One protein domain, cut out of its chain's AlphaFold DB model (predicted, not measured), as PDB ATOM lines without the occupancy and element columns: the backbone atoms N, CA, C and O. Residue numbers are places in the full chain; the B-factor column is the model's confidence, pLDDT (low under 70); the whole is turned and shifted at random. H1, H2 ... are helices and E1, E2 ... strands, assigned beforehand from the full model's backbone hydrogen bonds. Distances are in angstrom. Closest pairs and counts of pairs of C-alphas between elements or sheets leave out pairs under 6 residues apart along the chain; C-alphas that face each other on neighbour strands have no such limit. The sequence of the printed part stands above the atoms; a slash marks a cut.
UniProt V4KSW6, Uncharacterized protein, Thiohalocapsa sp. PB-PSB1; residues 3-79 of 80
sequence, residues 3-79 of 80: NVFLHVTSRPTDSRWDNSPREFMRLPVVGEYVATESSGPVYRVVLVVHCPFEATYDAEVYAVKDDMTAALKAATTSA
ATOM      1  N   ASN A   3     -17.214   0.624  -9.510       94.56
ATOM      2  CA  ASN A   3     -17.420   1.428  -8.312       94.56
ATOM      3  C   ASN A   3     -16.236   2.379  -8.124       94.56
ATOM      4  O   ASN A   3     -15.095   1.945  -7.968       94.56
ATOM      5  N   VAL A   4     -16.501   3.679  -8.141       95.69
ATOM      6  CA  VAL A   4     -15.477   4.723  -8.164       95.69
ATOM      7  C   VAL A   4     -15.694   5.687  -7.009       95.69
ATOM      8  O   VAL A   4     -16.818   6.130  -6.767       95.69
ATOM      9  N   PHE A   5     -14.610   6.079  -6.344       96.44
ATOM     10  CA  PHE A   5     -14.626   7.253  -5.481       96.44
ATOM     11  C   PHE A   5     -14.262   8.480  -6.319       96.44
ATOM     12  O   PHE A   5     -13.134   8.631  -6.787       96.44
ATOM     13  N   LEU A   6     -15.270   9.301  -6.620       96.94
ATOM     14  CA  LEU A   6     -15.136  10.439  -7.518       96.94
ATOM     15  C   LEU A   6     -14.836  11.701  -6.713       96.94
ATOM     16  O   LEU A   6     -15.631  12.099  -5.863       96.94
ATOM     17  N   HIS A   7     -13.735  12.352  -7.059       96.75
ATOM     18  CA  HIS A   7     -13.304  13.641  -6.548       96.75
ATOM     19  C   HIS A   7     -13.541  14.693  -7.628       96.75
ATOM     20  O   HIS A   7     -12.931  14.639  -8.701       96.75
ATOM     21  N   VAL A   8     -14.399  15.675  -7.354       96.06
ATOM     22  CA  VAL A   8     -14.617  16.806  -8.261       96.06
ATOM     23  C   VAL A   8     -14.222  18.127  -7.626       96.06
ATOM     24  O   VAL A   8     -14.425  18.364  -6.438       96.06
ATOM     25  N   THR A   9     -13.669  19.029  -8.432       95.19
ATOM     26  CA  THR A   9     -13.399  20.401  -7.999       95.19
ATOM     27  C   THR A   9     -13.647  21.401  -9.119       95.19
ATOM     28  O   THR A   9     -13.578  21.072 -10.303       95.19
ATOM     29  N   SER A  10     -13.938  22.651  -8.757       89.69
ATOM     30  CA  SER A  10     -14.097  23.735  -9.732       89.69
ATOM     31  C   SER A  10     -12.770  24.350 -10.180       89.69
ATOM     32  O   SER A  10     -12.756  25.075 -11.174       89.69
ATOM     33  N   ARG A  11     -11.662  24.116  -9.458       85.62
ATOM     34  CA  ARG A  11     -10.342  24.664  -9.803       85.62
ATOM     35  C   ARG A  11      -9.247  23.628  -9.532       85.62
ATOM     36  O   ARG A  11      -9.227  23.081  -8.436       85.62
ATOM     37  N   PRO A  12      -8.281  23.423 -10.449       73.88
ATOM     38  CA  PRO A  12      -7.213  22.432 -10.264       73.88
ATOM     39  C   PRO A  12      -6.345  22.664  -9.020       73.88
ATOM     40  O   PRO A  12      -5.747  21.731  -8.502       73.88
ATOM     41  N   THR A  13      -6.238  23.918  -8.571       80.19
ATOM     42  CA  THR A  13      -5.397  24.330  -7.439       80.19
ATOM     43  C   THR A  13      -6.174  24.463  -6.131       80.19
ATOM     44  O   THR A  13      -5.616  24.949  -5.149       80.19
ATOM     45  N   ASP A  14      -7.468  24.133  -6.113       79.50
ATOM     46  CA  ASP A  14      -8.250  24.159  -4.879       79.50
ATOM     47  C   ASP A  14      -7.927  22.919  -4.040       79.50
ATOM     48  O   ASP A  14      -7.824  21.805  -4.551       79.50
ATOM     49  N   SER A  15      -7.777  23.109  -2.731       78.62
ATOM     50  CA  SER A  15      -7.652  21.999  -1.788       78.62
ATOM     51  C   SER A  15      -9.007  21.361  -1.474       78.62
ATOM     52  O   SER A  15      -9.060  20.321  -0.822       78.62
ATOM     53  N   ARG A  16     -10.114  21.997  -1.880       88.38
ATOM     54  CA  ARG A  16     -11.477  21.510  -1.659       88.38
ATOM     55  C   ARG A  16     -11.926  20.655  -2.835       88.38
ATOM     56  O   ARG A  16     -12.189  21.157  -3.931       88.38
ATOM     57  N   TRP A  17     -12.043  19.365  -2.556       93.25
ATOM     58  CA  TRP A  17     -12.633  18.372  -3.438       93.25
ATOM     59  C   TRP A  17     -13.969  17.926  -2.851       93.25
ATOM     60  O   TRP A  17     -14.065  17.667  -1.650       93.25
ATOM     61  N   ASP A  18     -14.993  17.881  -3.694       94.56
ATOM     62  CA  ASP A  18     -16.253  17.222  -3.379       94.56
ATOM     63  C   ASP A  18     -16.123  15.746  -3.759       94.56
ATOM     64  O   ASP A  18     -15.878  15.407  -4.919       94.56
ATOM     65  N   ASN A  19     -16.214  14.883  -2.751       95.12
ATOM     66  CA  ASN A  19     -15.874  13.473  -2.858       95.12
ATOM     67  C   ASN A  19     -17.136  12.644  -2.667       95.12
ATOM     68  O   ASN A  19     -17.801  12.749  -1.634       95.12
ATOM     69  N   SER A  20     -17.459  11.787  -3.629       95.31
ATOM     70  CA  SER A  20     -18.634  10.926  -3.519       95.31
ATOM     71  C   SER A  20     -18.453   9.594  -4.245       95.31
ATOM     72  O   SER A  20     -17.825   9.545  -5.304       95.31
ATOM     73  N   PRO A  21     -19.019   8.496  -3.712       95.62
ATOM     74  CA  PRO A  21     -19.065   7.232  -4.428       95.62
ATOM     75  C   PRO A  21     -20.016   7.333  -5.628       95.62
ATOM     76  O   PRO A  21     -21.098   7.938  -5.549       95.62
ATOM     77  N   ARG A  22     -19.600   6.743  -6.748       95.25
ATOM     78  CA  ARG A  22     -20.338   6.725  -8.012       95.25
ATOM     79  C   ARG A  22     -20.126   5.401  -8.730       95.25
ATOM     80  O   ARG A  22     -19.025   4.863  -8.758       95.25
ATOM     81  N   GLU A  23     -21.182   4.925  -9.372       95.31
ATOM     82  CA  GLU A  23     -21.115   3.773 -10.260       95.31
ATOM     83  C   GLU A  23     -21.079   4.232 -11.714       95.31
ATOM     84  O   GLU A  23     -21.916   5.019 -12.158       95.31
ATOM     85  N   PHE A  24     -20.126   3.700 -12.470       93.81
ATOM     86  CA  PHE A  24     -20.027   3.915 -13.908       93.81
ATOM     87  C   PHE A  24     -20.170   2.588 -14.655       93.81
ATOM     88  O   PHE A  24     -19.888   1.518 -14.122       93.81
ATOM     89  N   MET A  25     -20.574   2.630 -15.927       94.31
ATOM     90  CA  MET A  25     -20.636   1.418 -16.759       94.31
ATOM     91  C   MET A  25     -19.257   0.760 -16.917       94.31
ATOM     92  O   MET A  25     -19.143  -0.466 -16.862       94.31
ATOM     93  N   ARG A  26     -18.223   1.596 -17.064       95.00
ATOM     94  CA  ARG A  26     -16.796   1.257 -17.071       95.00
ATOM     95  C   ARG A  26     -16.021   2.321 -16.302       95.00
ATOM     96  O   ARG A  26     -16.533   3.424 -16.124       95.00
ATOM     97  N   LEU A  27     -14.776   2.032 -15.938       95.62
ATOM     98  CA  LEU A  27     -13.879   3.048 -15.394       95.62
ATOM     99  C   LEU A  27     -13.745   4.238 -16.370       95.62
ATOM    100  O   LEU A  27     -13.465   4.019 -17.558       95.62
ATOM    101  N   PRO A  28     -13.958   5.478 -15.892       96.56
ATOM    102  CA  PRO A  28     -13.605   6.678 -16.639       96.56
ATOM    103  C   PRO A  28     -12.108   6.708 -16.961       96.56
ATOM    104  O   PRO A  28     -11.298   6.175 -16.201       96.56
ATOM    105  N   VAL A  29     -11.736   7.350 -18.067       96.88
ATOM    106  CA  VAL A  29     -10.327   7.530 -18.463       96.88
ATOM    107  C   VAL A  29      -9.921   9.002 -18.447       96.88
ATOM    108  O   VAL A  29     -10.761   9.894 -18.527       96.88
ATOM    109  N   VAL A  30      -8.620   9.282 -18.354       96.88
ATOM    110  CA  VAL A  30      -8.104  10.661 -18.392       96.88
ATOM    111  C   VAL A  30      -8.518  11.361 -19.692       96.88
ATOM    112  O   VAL A  30      -8.390  10.800 -20.777       96.88
ATOM    113  N   GLY A  31      -9.011  12.597 -19.574       94.06
ATOM    114  CA  GLY A  31      -9.547  13.392 -20.681       94.06
ATOM    115  C   GLY A  31     -11.034  13.166 -20.965       94.06
ATOM    116  O   GLY A  31     -11.634  13.977 -21.665       94.06
ATOM    117  N   GLU A  32     -11.643  12.120 -20.402       94.62
ATOM    118  CA  GLU A  32     -13.085  11.891 -20.494       94.62
ATOM    119  C   GLU A  32     -13.872  12.913 -19.662       94.62
ATOM    120  O   GLU A  32     -13.365  13.471 -18.687       94.62
ATOM    121  N   TYR A  33     -15.126  13.147 -20.042       93.75
ATOM    122  CA  TYR A  33     -16.041  14.032 -19.335       93.75
ATOM    123  C   TYR A  33     -17.057  13.229 -18.531       93.75
ATOM    124  O   TYR A  33     -17.690  12.312 -19.052       93.75
ATOM    125  N   VAL A  34     -17.245  13.611 -17.271       94.00
ATOM    126  CA  VAL A  34     -18.244  13.031 -16.371       94.00
ATOM    127  C   VAL A  34     -19.153  14.123 -15.814       94.00
ATOM    128  O   VAL A  34     -18.746  15.277 -15.678       94.00
ATOM    129  N   ALA A  35     -20.383  13.758 -15.471       92.75
ATOM    130  CA  ALA A  35     -21.327  14.622 -14.774       92.75
ATOM    131  C   ALA A  35     -21.835  13.902 -13.522       92.75
ATOM    132  O   ALA A  35     -21.999  12.682 -13.520       92.75
ATOM    133  N   THR A  36     -22.076  14.656 -12.452       90.38
ATOM    134  CA  THR A  36     -22.630  14.110 -11.202       90.38
ATOM    135  C   THR A  36     -24.154  14.017 -11.230       90.38
ATOM    136  O   THR A  36     -24.728  13.280 -10.434       90.38
ATOM    137  N   GLU A  37     -24.797  14.755 -12.137       89.88
ATOM    138  CA  GLU A  37     -26.247  14.883 -12.293       89.88
ATOM    139  C   GLU A  37     -26.593  15.063 -13.777       89.88
ATOM    140  O   GLU A  37     -25.761  15.515 -14.565       89.88
ATOM    141  N   SER A  38     -27.833  14.760 -14.163       87.56
ATOM    142  CA  SER A  38     -28.294  14.842 -15.558       87.56
ATOM    143  C   SER A  38     -28.292  16.260 -16.141       87.56
ATOM    144  O   SER A  38     -28.092  16.423 -17.341       87.56
ATOM    145  N   SER A  39     -28.494  17.284 -15.309       85.56
ATOM    146  CA  SER A  39     -28.456  18.704 -15.692       85.56
ATOM    147  C   SER A  39     -27.328  19.477 -15.000       85.56
ATOM    148  O   SER A  39     -27.412  20.694 -14.835       85.56
ATOM    149  N   GLY A  40     -26.293  18.767 -14.549       84.62
ATOM    150  CA  GLY A  40     -25.201  19.328 -13.764       84.62
ATOM    151  C   GLY A  40     -24.042  19.891 -14.594       84.62
ATOM    152  O   GLY A  40     -23.996  19.748 -15.818       84.62
ATOM    153  N   PRO A  41     -23.063  20.524 -13.925       90.38
ATOM    154  CA  PRO A  41     -21.782  20.838 -14.544       90.38
ATOM    155  C   PRO A  41     -21.063  19.557 -14.986       90.38
ATOM    156  O   PRO A  41     -21.199  18.502 -14.363       90.38
ATOM    157  N   VAL A  42     -20.245  19.677 -16.031       92.94
ATOM    158  CA  VAL A  42     -19.349  18.601 -16.456       92.94
ATOM    159  C   VAL A  42     -17.951  18.807 -15.893       92.94
ATOM    160  O   VAL A  42     -17.485  19.935 -15.693       92.94
ATOM    161  N   TYR A  43     -17.269  17.693 -15.687       94.81
ATOM    162  CA  TYR A  43     -15.921  17.643 -15.161       94.81
ATOM    163  C   TYR A  43     -15.064  16.798 -16.089       94.81
ATOM    164  O   TYR A  43     -15.442  15.683 -16.446       94.81
ATOM    165  N   ARG A  44     -13.903  17.319 -16.473       95.19
ATOM    166  CA  ARG A  44     -12.911  16.573 -17.240       95.19
ATOM    167  C   ARG A  44     -12.038  15.779 -16.282       95.19
ATOM    168  O   ARG A  44     -11.453  16.352 -15.362       95.19
ATOM    169  N   VAL A  45     -11.929  14.478 -16.506       96.44
ATOM    170  CA  VAL A  45     -11.071  13.584 -15.728       96.44
ATOM    171  C   VAL A  45      -9.609  13.949 -15.975       96.44
ATOM    172  O   VAL A  45      -9.162  14.047 -17.119       96.44
ATOM    173  N   VAL A  46      -8.860  14.150 -14.894       95.94
ATOM    174  CA  VAL A  46      -7.442  14.538 -14.929       95.94
ATOM    175  C   VAL A  46      -6.517  13.469 -14.353       95.94
ATOM    176  O   VAL A  46      -5.351  13.426 -14.731       95.94
ATOM    177  N   LEU A  47      -7.025  12.597 -13.478       95.88
ATOM    178  CA  LEU A  47      -6.261  11.506 -12.876       95.88
ATOM    179  C   LEU A  47      -7.192  10.336 -12.544       95.88
ATOM    180  O   LEU A  47      -8.312  10.537 -12.074       95.88
ATOM    181  N   VAL A  48      -6.698   9.123 -12.776       97.25
ATOM    182  CA  VAL A  48      -7.342   7.870 -12.378       97.25
ATOM    183  C   VAL A  48      -6.310   7.054 -11.611       97.25
ATOM    184  O   VAL A  48      -5.239   6.760 -12.142       97.25
ATOM    185  N   VAL A  49      -6.620   6.710 -10.365       95.50
ATOM    186  CA  VAL A  49      -5.794   5.851  -9.516       95.50
ATOM    187  C   VAL A  49      -6.519   4.525  -9.377       95.50
ATOM    188  O   VAL A  49      -7.569   4.453  -8.750       95.50
ATOM    189  N   HIS A  50      -5.977   3.475  -9.989       94.38
ATOM    190  CA  HIS A  50      -6.538   2.136  -9.863       94.38
ATOM    191  C   HIS A  50      -6.278   1.596  -8.460       94.38
ATOM    192  O   HIS A  50      -5.148   1.646  -7.970       94.38
ATOM    193  N   CYS A  51      -7.316   1.046  -7.845       91.31
ATOM    194  CA  CYS A  51      -7.272   0.556  -6.479       91.31
ATOM    195  C   CYS A  51      -7.379  -0.978  -6.499       91.31
ATOM    196  O   CYS A  51      -8.483  -1.517  -6.551       91.31
ATOM    197  N   PRO A  52      -6.251  -1.714  -6.526       81.25
ATOM    198  CA  PRO A  52      -6.287  -3.171  -6.464       81.25
ATOM    199  C   PRO A  52      -6.726  -3.668  -5.074       81.25
ATOM    200  O   PRO A  52      -6.751  -2.923  -4.095       81.25
ATOM    201  N   PHE A  53      -7.061  -4.955  -4.998       67.50
ATOM    202  CA  PHE A  53      -7.501  -5.664  -3.790       67.50
ATOM    203  C   PHE A  53      -6.569  -5.429  -2.575       67.50
ATOM    204  O   PHE A  53      -5.351  -5.488  -2.736       67.50
ATOM    205  N   GLU A  54      -7.052  -5.188  -1.346       69.50
ATOM    206  CA  GLU A  54      -8.433  -5.158  -0.797       69.50
ATOM    207  C   GLU A  54      -9.047  -3.742  -0.717       69.50
ATOM    208  O   GLU A  54      -9.521  -3.305   0.333       69.50
ATOM    209  N   ALA A  55      -9.032  -2.974  -1.806       75.94
ATOM    210  CA  ALA A  55      -9.685  -1.667  -1.816       75.94
ATOM    211  C   ALA A  55     -11.222  -1.752  -1.923       75.94
ATOM    212  O   ALA A  55     -11.779  -2.652  -2.548       75.94
ATOM    213  N   THR A  56     -11.921  -0.774  -1.336       86.56
ATOM    214  CA  THR A  56     -13.396  -0.647  -1.376       86.56
ATOM    215  C   THR A  56     -13.935  -0.196  -2.744       86.56
ATOM    216  O   THR A  56     -15.111  -0.398  -3.050       86.56
ATOM    217  N   TYR A  57     -13.084   0.415  -3.567       90.88
ATOM    218  CA  TYR A  57     -13.416   0.970  -4.879       90.88
ATOM    219  C   TYR A  57     -12.495   0.368  -5.938       90.88
ATOM    220  O   TYR A  57     -11.363   0.011  -5.628       90.88
ATOM    221  N   ASP A  58     -12.954   0.313  -7.189       94.25
ATOM    222  CA  ASP A  58     -12.129  -0.102  -8.330       94.25
ATOM    223  C   ASP A  58     -11.087   0.978  -8.689       94.25
ATOM    224  O   ASP A  58     -10.003   0.674  -9.200       94.25
ATOM    225  N   ALA A  59     -11.415   2.253  -8.434       96.00
ATOM    226  CA  ALA A  59     -10.521   3.391  -8.629       96.00
ATOM    227  C   ALA A  59     -10.949   4.642  -7.841       96.00
ATOM    228  O   ALA A  59     -12.138   4.862  -7.585       96.00
ATOM    229  N   GLU A  60      -9.981   5.518  -7.573       96.31
ATOM    230  CA  GLU A  60     -10.219   6.936  -7.299       96.31
ATOM    231  C   GLU A  60     -10.090   7.735  -8.600       96.31
ATOM    232  O   GLU A  60      -9.106   7.610  -9.337       96.31
ATOM    233  N   VAL A  61     -11.085   8.569  -8.898       97.06
ATOM    234  CA  VAL A  61     -11.117   9.384 -10.120       97.06
ATOM    235  C   VAL A  61     -11.183  10.849  -9.739       97.06
ATOM    236  O   VAL A  61     -12.084  11.266  -9.020       97.06
ATOM    237  N   TYR A  62     -10.261  11.642 -10.271       96.38
ATOM    238  CA  TYR A  62     -10.191  13.079 -10.039       96.38
ATOM    239  C   TYR A  62     -10.594  13.806 -11.312       96.38
ATOM    240  O   TYR A  62     -10.015  13.578 -12.379       96.38
ATOM    241  N   ALA A  63     -11.570  14.702 -11.205       96.19
ATOM    242  CA  ALA A  63     -12.080  15.474 -12.325       96.19
ATOM    243  C   ALA A  63     -12.229  16.958 -11.965       96.19
ATOM    244  O   ALA A  63     -12.593  17.327 -10.849       96.19
ATOM    245  N   VAL A  64     -11.942  17.832 -12.926       95.06
ATOM    246  CA  VAL A  64     -12.005  19.287 -12.743       95.06
ATOM    247  C   VAL A  64     -13.095  19.860 -13.630       95.06
ATOM    248  O   VAL A  64     -13.229  19.456 -14.784       95.06
ATOM    249  N   LYS A  65     -13.872  20.803 -13.093       93.62
ATOM    250  CA  LYS A  65     -14.960  21.461 -13.814       93.62
ATOM    251  C   LYS A  65     -14.411  22.103 -15.078       93.62
ATOM    252  O   LYS A  65     -13.448  22.865 -15.009       93.62
ATOM    253  N   ASP A  66     -15.039  21.799 -16.204       88.44
ATOM    254  CA  ASP A  66     -14.647  22.356 -17.493       88.44
ATOM    255  C   ASP A  66     -15.706  23.339 -18.001       88.44
ATOM    256  O   ASP A  66     -16.897  23.220 -17.687       88.44
ATOM    257  N   ASP A  67     -15.272  24.318 -18.792       83.56
ATOM    258  CA  ASP A  67     -16.184  25.185 -19.530       83.56
ATOM    259  C   ASP A  67     -16.478  24.549 -20.890       83.56
ATOM    260  O   ASP A  67     -15.748  24.717 -21.870       83.56
ATOM    261  N   MET A  68     -17.600  23.831 -20.951       75.75
ATOM    262  CA  MET A  68     -18.134  23.230 -22.179       75.75
ATOM    263  C   MET A  68     -18.220  24.216 -23.344       75.75
ATOM    264  O   MET A  68     -18.096  23.808 -24.496       75.75
ATOM    265  N   THR A  69     -18.407  25.511 -23.074       75.88
ATOM    266  CA  THR A  69     -18.468  26.540 -24.118       75.88
ATOM    267  C   THR A  69     -17.142  26.644 -24.865       75.88
ATOM    268  O   THR A  69     -17.125  26.791 -26.087       75.88
ATOM    269  N   ALA A  70     -16.022  26.554 -24.146       69.38
ATOM    270  CA  ALA A  70     -14.692  26.564 -24.738       69.38
ATOM    271  C   ALA A  70     -14.406  25.249 -25.478       69.38
ATOM    272  O   ALA A  70     -13.930  25.282 -26.615       69.38
ATOM    273  N   ALA A  71     -14.772  24.106 -24.888       66.81
ATOM    274  CA  ALA A  71     -14.595  22.790 -25.506       66.81
ATOM    275  C   ALA A  71     -15.388  22.643 -26.823       66.81
ATOM    276  O   ALA A  71     -14.839  22.204 -27.834       66.81
ATOM    277  N   LEU A  72     -16.648  23.093 -26.855       71.94
ATOM    278  CA  LEU A  72     -17.490  23.086 -28.059       71.94
ATOM    279  C   LEU A  72     -16.935  23.996 -29.163       71.94
ATOM    280  O   LEU A  72     -16.940  23.621 -30.338       71.94
ATOM    281  N   LYS A  73     -16.406  25.175 -28.805       73.19
ATOM    282  CA  LYS A  73     -15.742  26.070 -29.767       73.19
ATOM    283  C   LYS A  73     -14.487  25.431 -30.365       73.19
ATOM    284  O   LYS A  73     -14.278  25.510 -31.574       73.19
ATOM    285  N   ALA A  74     -13.671  24.769 -29.547       71.31
ATOM    286  CA  ALA A  74     -12.474  24.079 -30.022       71.31
ATOM    287  C   ALA A  74     -12.824  22.927 -30.982       71.31
ATOM    288  O   ALA A  74     -12.238  22.824 -32.060       71.31
ATOM    289  N   ALA A  75     -13.829  22.116 -30.638       72.69
ATOM    290  CA  ALA A  75     -14.277  20.995 -31.465       72.69
ATOM    291  C   ALA A  75     -14.845  21.435 -32.826       72.69
ATOM    292  O   ALA A  75     -14.618  20.779 -33.837       72.69
ATOM    293  N   THR A  76     -15.555  22.565 -32.867       72.31
ATOM    294  CA  THR A  76     -16.138  23.105 -34.106       72.31
ATOM    295  C   THR A  76     -15.117  23.812 -34.997       72.31
ATOM    296  O   THR A  76     -15.287  23.822 -36.210       72.31
ATOM    297  N   THR A  77     -14.030  24.348 -34.432       65.88
ATOM    298  CA  THR A  77     -12.954  24.997 -35.210       65.88
ATOM    299  C   THR A  77     -12.006  23.983 -35.861       65.88
ATOM    300  O   THR A  77     -11.441  24.264 -36.909       65.88
ATOM    301  N   SER A  78     -11.844  22.787 -35.284       58.16
ATOM    302  CA  SER A  78     -11.017  21.705 -35.849       58.16
ATOM    303  C   SER A  78     -11.702  20.923 -36.985       58.16
ATOM    304  O   SER A  78     -11.067  20.053 -37.580       58.16
ATOM    305  N   ALA A  79     -12.980  21.191 -37.262       55.12
ATOM    306  CA  ALA A  79     -13.765  20.523 -38.300       55.12
ATOM    307  C   ALA A  79     -13.919  21.354 -39.595       55.12
ATOM    308  O   ALA A  79     -14.664  20.942 -40.484       55.12
TER     309      ALA A  79
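What this domain is: This is residues 3 to 79 of the 80 residues of an uncharacterized protein of Thiohalocapsa sp. PB-PSB1 (UniProt V4KSW6). One five-stranded sheet, strongly twisted and curled like part of a barrel, makes the body, and a single helix, H1, sticks out from it as an arm with residues 69 to 79. The link of residues 25 to 32 runs from one edge strand, E2, to the other, E3. The printed part has 77 residues, with five named strands and one named helix that follow along the chain as E1, E2, E3, E4, E5, H1; the sheet is mixed, in the order E2, E1, E5, E4, E3, and the class is mixed, helices and strands. It is only just compact, close to loose, with a radius of gyration of the C-alphas of 13.5 A, and elongated, spanning 46 by 27 by 23 A.

Where its parts are: E1, residues 3 to 9, begins at C-alpha 3 (-17.420, 1.428, -8.312) and is 19.4 A long. E5 is residues 59 to 65, 19.3 A, and E2 residues 18 to 24, 17.4 A. E4, residues 42 to 50, is 21.9 A long and bends by 63 degrees at residue 46. E3 is residues 33 to 35. H1, residues 68 to 77, is 14.1 A long and ends at C-alpha 77 (-12.954, 24.997, -35.210).

How they stand to each other: E1 and E5 are parallel at 28 degrees, with N 7 and O 61 2.8 A apart, within hydrogen-bond range. E2 and E1 form an antiparallel hairpin at 142 degrees, with N 18 to O 8 at 2.8 A. E3, E4 and E5 form a meander, each strand the antiparallel neighbour of the one before: N 43 to O 34 is 2.8 A, and N 44 to O 64 is 2.8 A. H1 is only just not on the sheet, with 4 pairs of C-alphas within 10 A; the closest C-alphas of E4 and H1, Val 42 and Met 68, are 7.5 A apart. In H1 every O i to N i+4 pair is within hydrogen-bond range.

The domain as a whole: The C-alphas farthest apart, Glu 54 and Thr 77, are 46.0 A apart. The printed part has no cut, and no link is long. pLDDT is under 70 at residues 53 to 54, 70 to 71 and 77 to 79.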